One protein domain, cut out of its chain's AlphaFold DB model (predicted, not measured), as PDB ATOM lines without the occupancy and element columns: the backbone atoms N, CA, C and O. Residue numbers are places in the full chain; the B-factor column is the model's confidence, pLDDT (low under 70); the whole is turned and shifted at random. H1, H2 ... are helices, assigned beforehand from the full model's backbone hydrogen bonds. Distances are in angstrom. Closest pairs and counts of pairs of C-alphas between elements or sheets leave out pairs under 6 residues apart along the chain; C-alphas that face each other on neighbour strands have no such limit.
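This is residues 17 to 68 of the 72 residues of an uncharacterized protein of Deltaproteobacteria bacterium (UniProt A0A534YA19). The long helix H2 makes most of the length of this model; the shorter H1 crosses at its first end, nearly at a right angle. From its other end a link with no named element, residues 53 to 62, turns aside to the tiny H3, and residues 38 to 68, of which 38 to 52 belong to H2 and 63 to 66 to H3, stand free. The printed part has 52 residues, with helices H1, H2, H3 in that order and no named strand: all helix, extended, radius of gyration of the C-alphas 17.2 A, spans 45 by 26 by 16 A.

Find C-alpha 30 at (117.713, 224.946, 259.728); from there H2, residues 30 to 52, runs 33.1 A to C-alpha 52 at (100.876, 197.640, 267.738). Look before it for H1, residues 17 to 26, 14.2 A long, and after it for H3, residues 63 to 66.

H2 touches H1 with residues 30 to 33 alone, about perpendicular at 86 degrees; the closest C-alphas, of Arg 23 and Thr 33, are 6.1 A apart. H3 is apart from both. Every O i to N i+4 pair is within hydrogen-bond range in H1, and 18 of 19 in H2; H3 is too short for one.

The farthest C-alphas, of His 17 and Asn 60, are 45.9 A apart. The printed part has no cut and no long link; pLDDT is under 70 at residues 47, 49 to 50 and 53 to 61.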
ATOM      1  N   HIS A  17     110.982 229.610 269.077       95.38
ATOM      2  CA  HIS A  17     111.591 228.920 270.214       95.38
ATOM      3  C   HIS A  17     111.895 227.448 269.902       95.38
ATOM      4  O   HIS A  17     112.970 226.961 270.228       95.38
ATOM      5  N   LEU A  18     110.984 226.749 269.217       93.50
ATOM      6  CA  LEU A  18     111.169 225.347 268.849       93.50
ATOM      7  C   LEU A  18     112.339 225.192 267.874       93.50
ATOM      8  O   LEU A  18     113.147 224.279 268.019       93.50
ATOM      9  N   LEU A  19     112.421 226.080 266.880       92.38
ATOM     10  CA  LEU A  19     113.469 226.025 265.869       92.38
ATOM     11  C   LEU A  19     114.847 226.302 266.473       92.38
ATOM     12  O   LEU A  19     115.802 225.599 266.155       92.38
ATOM     13  N   GLU A  20     114.943 227.286 267.365       93.69
ATOM     14  CA  GLU A  20     116.195 227.630 268.037       93.69
ATOM     15  C   GLU A  20     116.672 226.515 268.974       93.69
ATOM     16  O   GLU A  20     117.829 226.107 268.901       93.69
ATOM     17  N   GLU A  21     115.785 225.944 269.793       93.81
ATOM     18  CA  GLU A  21     116.144 224.817 270.662       93.81
ATOM     19  C   GLU A  21     116.544 223.580 269.849       93.81
ATOM     20  O   GLU A  21     117.557 222.942 270.136       93.81
ATOM     21  N   ALA A  22     115.808 223.272 268.776       91.88
ATOM     22  CA  ALA A  22     116.150 222.160 267.900       91.88
ATOM     23  C   ALA A  22     117.534 222.350 267.259       91.88
ATOM     24  O   ALA A  22     118.314 221.401 267.227       91.88
ATOM     25  N   ARG A  23     117.869 223.569 266.816       92.31
ATOM     26  CA  ARG A  23     119.192 223.899 266.260       92.31
ATOM     27  C   ARG A  23     120.310 223.797 267.288       92.31
ATOM     28  O   ARG A  23     121.395 223.340 266.941       92.31
ATOM     29  N   LYS A  24     120.074 224.196 268.543       91.88
ATOM     30  CA  LYS A  24     121.061 224.030 269.625       91.88
ATOM     31  C   LYS A  24     121.376 222.558 269.871       91.88
ATOM     32  O   LYS A  24     122.537 222.209 270.048       91.88
ATOM     33  N   VAL A  25     120.353 221.701 269.852       90.94
ATOM     34  CA  VAL A  25     120.512 220.255 270.055       90.94
ATOM     35  C   VAL A  25     121.207 219.589 268.869       90.94
ATOM     36  O   VAL A  25     122.065 218.733 269.066       90.94
ATOM     37  N   THR A  26     120.843 219.950 267.638       85.50
ATOM     38  CA  THR A  26     121.436 219.342 266.439       85.50
ATOM     39  C   THR A  26     122.798 219.929 266.082       85.50
ATOM     40  O   THR A  26     123.553 219.276 265.369       85.50
ATOM     41  N   GLY A  27     123.112 221.153 266.518       88.00
ATOM     42  CA  GLY A  27     124.349 221.864 266.181       88.00
ATOM     43  C   GLY A  27     124.477 222.231 264.698       88.00
ATOM     44  O   GLY A  27     125.577 222.510 264.228       88.00
ATOM     45  N   THR A  28     123.378 222.197 263.939       89.75
ATOM     46  CA  THR A  28     123.383 222.355 262.474       89.75
ATOM     47  C   THR A  28     122.440 223.464 261.999       89.75
ATOM     48  O   THR A  28     121.769 224.144 262.784       89.75
ATOM     49  N   GLY A  29     122.419 223.701 260.685       90.44
ATOM     50  CA  GLY A  29     121.516 224.655 260.055       90.44
ATOM     51  C   GLY A  29     120.044 224.243 260.149       90.44
ATOM     52  O   GLY A  29     119.673 223.168 260.629       90.44
ATOM     53  N   ILE A  30     119.169 225.144 259.694       90.94
ATOM     54  CA  ILE A  30     117.713 224.946 259.728       90.94
ATOM     55  C   ILE A  30     117.311 223.721 258.902       90.94
ATOM     56  O   ILE A  30     116.528 222.895 259.366       90.94
ATOM     57  N   THR A  31     117.849 223.586 257.689       91.12
ATOM     58  CA  THR A  31     117.481 222.498 256.774       91.12
ATOM     59  C   THR A  31     117.849 221.139 257.357       91.12
ATOM     60  O   THR A  31     117.013 220.241 257.381       91.12
ATOM     61  N   GLU A  32     119.066 220.994 257.872       91.94
ATOM     62  CA  GLU A  32     119.582 219.753 258.454       91.94
ATOM     63  C   GLU A  32     118.784 219.365 259.703       91.94
ATOM     64  O   GLU A  32     118.379 218.213 259.855       91.94
ATOM     65  N   THR A  33     118.464 220.351 260.544       93.62
ATOM     66  CA  THR A  33     117.627 220.167 261.738       93.62
ATOM     67  C   THR A  33     116.224 219.675 261.372       93.62
ATOM     68  O   THR A  33     115.706 218.741 261.987       93.62
ATOM     69  N   LEU A  34     115.611 220.262 260.339       92.19
ATOM     70  CA  LEU A  34     114.295 219.843 259.852       92.19
ATOM     71  C   LEU A  34     114.330 218.439 259.239       92.19
ATOM     72  O   LEU A  34     113.420 217.648 259.485       92.19
ATOM     73  N   VAL A  35     115.376 218.104 258.477       92.19
ATOM     74  CA  VAL A  35     115.561 216.758 257.917       92.19
ATOM     75  C   VAL A  35     115.683 215.726 259.038       92.19
ATOM     76  O   VAL A  35     114.930 214.753 259.033       92.19
ATOM     77  N   ALA A  36     116.527 215.974 260.043       91.62
ATOM     78  CA  ALA A  36     116.689 215.085 261.193       91.62
ATOM     79  C   ALA A  36     115.368 214.883 261.963       91.62
ATOM     80  O   ALA A  36     115.014 213.764 262.344       91.62
ATOM     81  N   GLY A  37     114.590 215.957 262.147       90.50
ATOM     82  CA  GLY A  37     113.256 215.881 262.742       90.50
ATOM     83  C   GLY A  37     112.292 215.002 261.935       90.50
ATOM     84  O   GLY A  37     111.631 214.125 262.494       90.50
ATOM     85  N   LEU A  38     112.240 215.186 260.611       90.69
ATOM     86  CA  LEU A  38     111.384 214.400 259.714       90.69
ATOM     87  C   LEU A  38     111.782 212.920 259.672       90.69
ATOM     88  O   LEU A  38     110.912 212.046 259.651       90.69
ATOM     89  N   GLU A  39     113.078 212.620 259.700       89.62
ATOM     90  CA  GLU A  39     113.582 211.249 259.792       89.62
ATOM     91  C   GLU A  39     113.154 210.582 261.097       89.62
ATOM     92  O   GLU A  39     112.687 209.439 261.084       89.62
ATOM     93  N   ARG A  40     113.208 211.317 262.214       89.12
ATOM     94  CA  ARG A  40     112.732 210.819 263.506       89.12
ATOM     95  C   ARG A  40     111.233 210.543 263.486       89.12
ATOM     96  O   ARG A  40     110.815 209.496 263.973       89.12
ATOM     97  N   VAL A  41     110.421 211.412 262.880       87.81
ATOM     98  CA  VAL A  41     108.974 211.176 262.711       87.81
ATOM     99  C   VAL A  41     108.717 209.940 261.842       87.81
ATOM    100  O   VAL A  41     107.903 209.085 262.201       87.81
ATOM    101  N   ARG A  42     109.452 209.785 260.734       82.88
ATOM    102  CA  ARG A  42     109.368 208.597 259.872       82.88
ATOM    103  C   ARG A  42     109.696 207.317 260.641       82.88
ATOM    104  O   ARG A  42     108.954 206.341 260.531       82.88
ATOM    105  N   ALA A  43     110.776 207.320 261.418       81.19
ATOM    106  CA  ALA A  43     111.169 206.182 262.245       81.19
ATOM    107  C   ALA A  43     110.121 205.885 263.330       81.19
ATOM    108  O   ALA A  43     109.770 204.729 263.560       81.19
ATOM    109  N   SER A  44     109.551 206.931 263.931       79.81
ATOM    110  CA  SER A  44     108.508 206.818 264.956       79.81
ATOM    111  C   SER A  44     107.262 206.105 264.436       79.81
ATOM    112  O   SER A  44     106.652 205.339 265.172       79.81
ATOM    113  N   SER A  45     106.906 206.285 263.159       74.12
ATOM    114  CA  SER A  45     105.795 205.551 262.539       74.12
ATOM    115  C   SER A  45     106.068 204.044 262.466       74.12
ATOM    116  O   SER A  45     105.213 203.243 262.844       74.12
ATOM    117  N   ALA A  46     107.277 203.639 262.063       70.88
ATOM    118  CA  ALA A  46     107.661 202.227 262.020       70.88
ATOM    119  C   ALA A  46     107.671 201.597 263.422       70.88
ATOM    120  O   ALA A  46     107.130 200.510 263.616       70.88
ATOM    121  N   VAL A  47     108.209 202.318 264.412       67.81
ATOM    122  CA  VAL A  47     108.186 201.897 265.820       67.81
ATOM    123  C   VAL A  47     106.751 201.797 266.337       67.81
ATOM    124  O   VAL A  47     106.396 200.794 266.945       67.81
ATOM    125  N   ALA A  48     105.892 202.779 266.058       72.38
ATOM    126  CA  ALA A  48     104.490 202.751 266.471       72.38
ATOM    127  C   ALA A  48     103.728 201.560 265.864       72.38
ATOM    128  O   ALA A  48     102.919 200.936 266.546       72.38
ATOM    129  N   GLN A  49     103.999 201.208 264.604       69.94
ATOM    130  CA  GLN A  49     103.411 200.027 263.963       69.94
ATOM    131  C   GLN A  49     103.948 198.720 264.563       69.94
ATOM    132  O   GLN A  49     103.165 197.819 264.852       69.94
ATOM    133  N   ALA A  50     105.251 198.628 264.836       69.50
ATOM    134  CA  ALA A  50     105.835 197.473 265.518       69.50
ATOM    135  C   ALA A  50     105.274 197.301 266.943       69.50
ATOM    136  O   ALA A  50     104.946 196.191 267.356       69.50
ATOM    137  N   LEU A  51     105.079 198.403 267.676       70.88
ATOM    138  CA  LEU A  51     104.461 198.393 269.003       70.88
ATOM    139  C   LEU A  51     102.999 197.928 268.970       70.88
ATOM    140  O   LEU A  51     102.577 197.253 269.902       70.88
ATOM    141  N   LYS A  52     102.237 198.198 267.902       72.06
ATOM    142  CA  LYS A  52     100.876 197.640 267.738       72.06
ATOM    143  C   LYS A  52     100.861 196.116 267.590       72.06
ATOM    144  O   LYS A  52      99.846 195.484 267.873       72.06
ATOM    145  N   LEU A  53     101.966 195.524 267.139       66.69
ATOM    146  CA  LEU A  53     102.129 194.074 267.014       66.69
ATOM    147  C   LEU A  53     102.676 193.432 268.304       66.69
ATOM    148  O   LEU A  53     102.704 192.204 268.423       66.69
ATOM    149  N   ARG A  54     103.074 194.248 269.292       60.19
ATOM    150  CA  ARG A  54     103.568 193.793 270.596       60.19
ATOM    151  C   ARG A  54     102.456 193.037 271.331       60.19
ATOM    152  O   ARG A  54     101.366 193.561 271.528       60.19
ATOM    153  N   GLY A  55     102.724 191.784 271.699       66.25
ATOM    154  CA  GLY A  55     101.750 190.883 272.331       66.25
ATOM    155  C   GLY A  55     100.867 190.088 271.359       66.25
ATOM    156  O   GLY A  55     100.248 189.117 271.778       66.25
ATOM    157  N   ARG A  56     100.840 190.437 270.061       63.62
ATOM    158  CA  ARG A  56     100.204 189.615 269.008       63.62
ATOM    159  C   ARG A  56     101.173 188.619 268.374       63.62
ATOM    160  O   ARG A  56     100.756 187.563 267.916       63.62
ATOM    161  N   LEU A  57     102.460 188.953 268.351       63.03
ATOM    162  CA  LEU A  57     103.524 188.048 267.927       63.03
ATOM    163  C   LEU A  57     104.046 187.273 269.141       63.03
ATOM    164  O   LEU A  57     104.589 187.874 270.070       63.03
ATOM    165  N   LYS A  58     103.916 185.939 269.122       63.09
ATOM    166  CA  LYS A  58     104.690 185.053 270.005       63.09
ATOM    167  C   LYS A  58     106.139 185.059 269.522       63.09
ATOM    168  O   LYS A  58     106.529 184.248 268.689       63.09
ATOM    169  N   LEU A  59     106.912 186.024 270.000       65.56
ATOM    170  CA  LEU A  59     108.346 186.085 269.752       65.56
ATOM    171  C   LEU A  59     109.026 185.127 270.731       65.56
ATOM    172  O   LEU A  59     109.180 185.454 271.904       65.56
ATOM    173  N   ASN A  60     109.385 183.934 270.256       64.75
ATOM    174  CA  ASN A  60     110.259 183.031 270.997       64.75
ATOM    175  C   ASN A  60     111.704 183.469 270.734       64.75
ATOM    176  O   ASN A  60     112.350 182.974 269.816       64.75
ATOM    177  N   LEU A  61     112.137 184.512 271.440       68.31
ATOM    178  CA  LEU A  61     113.478 185.069 271.322       68.31
ATOM    179  C   LEU A  61     114.202 184.843 272.642       68.31
ATOM    180  O   LEU A  61     113.761 185.354 273.674       68.31
ATOM    181  N   ASP A  62     115.304 184.101 272.590       73.56
ATOM    182  CA  ASP A  62     116.226 184.003 273.710       73.56
ATOM    183  C   ASP A  62     116.977 185.335 273.840       73.56
ATOM    184  O   ASP A  62     117.771 185.745 272.989       73.56
ATOM    185  N   LEU A  63     116.646 186.076 274.894       76.31
ATOM    186  CA  LEU A  63     117.210 187.396 275.134       76.31
ATOM    187  C   LEU A  63     118.662 187.341 275.621       76.31
ATOM    188  O   LEU A  63     119.339 188.369 275.528       76.31
ATOM    189  N   ASP A  64     119.124 186.205 276.143       77.12
ATOM    190  CA  ASP A  64     120.517 186.025 276.557       77.12
ATOM    191  C   ASP A  64     121.411 185.745 275.348       77.12
ATOM    192  O   ASP A  64     122.495 186.329 275.251       77.12
ATOM    193  N   GLU A  65     120.903 184.991 274.369       76.44
ATOM    194  CA  GLU A  65     121.559 184.796 273.072       76.44
ATOM    195  C   GLU A  65     121.710 186.123 272.310       76.44
ATOM    196  O   GLU A  65     122.802 186.499 271.882       76.44
ATOM    197  N   LEU A  66     120.635 186.914 272.229       78.25
ATOM    198  CA  LEU A  66     120.645 188.197 271.514       78.25
ATOM    199  C   LEU A  66     121.512 189.278 272.172       78.25
ATOM    200  O   LEU A  66     121.938 190.221 271.504       78.25
ATOM    201  N   ARG A  67     121.747 189.185 273.483       82.38
ATOM    202  CA  ARG A  67     122.590 190.138 274.221       82.38
ATOM    203  C   ARG A  67     124.049 189.702 274.302       82.38
ATOM    204  O   ARG A  67     124.826 190.404 274.945       82.38
ATOM    205  N   GLY A  68     124.410 188.577 273.677       72.81
ATOM    206  CA  GLY A  68     125.757 188.008 273.754       72.81
ATOM    207  C   GLY A  68     126.156 187.637 275.183       72.81
ATOM    208  O   GLY A  68     127.328 187.709 275.533       72.81
TER     209      GLY A  68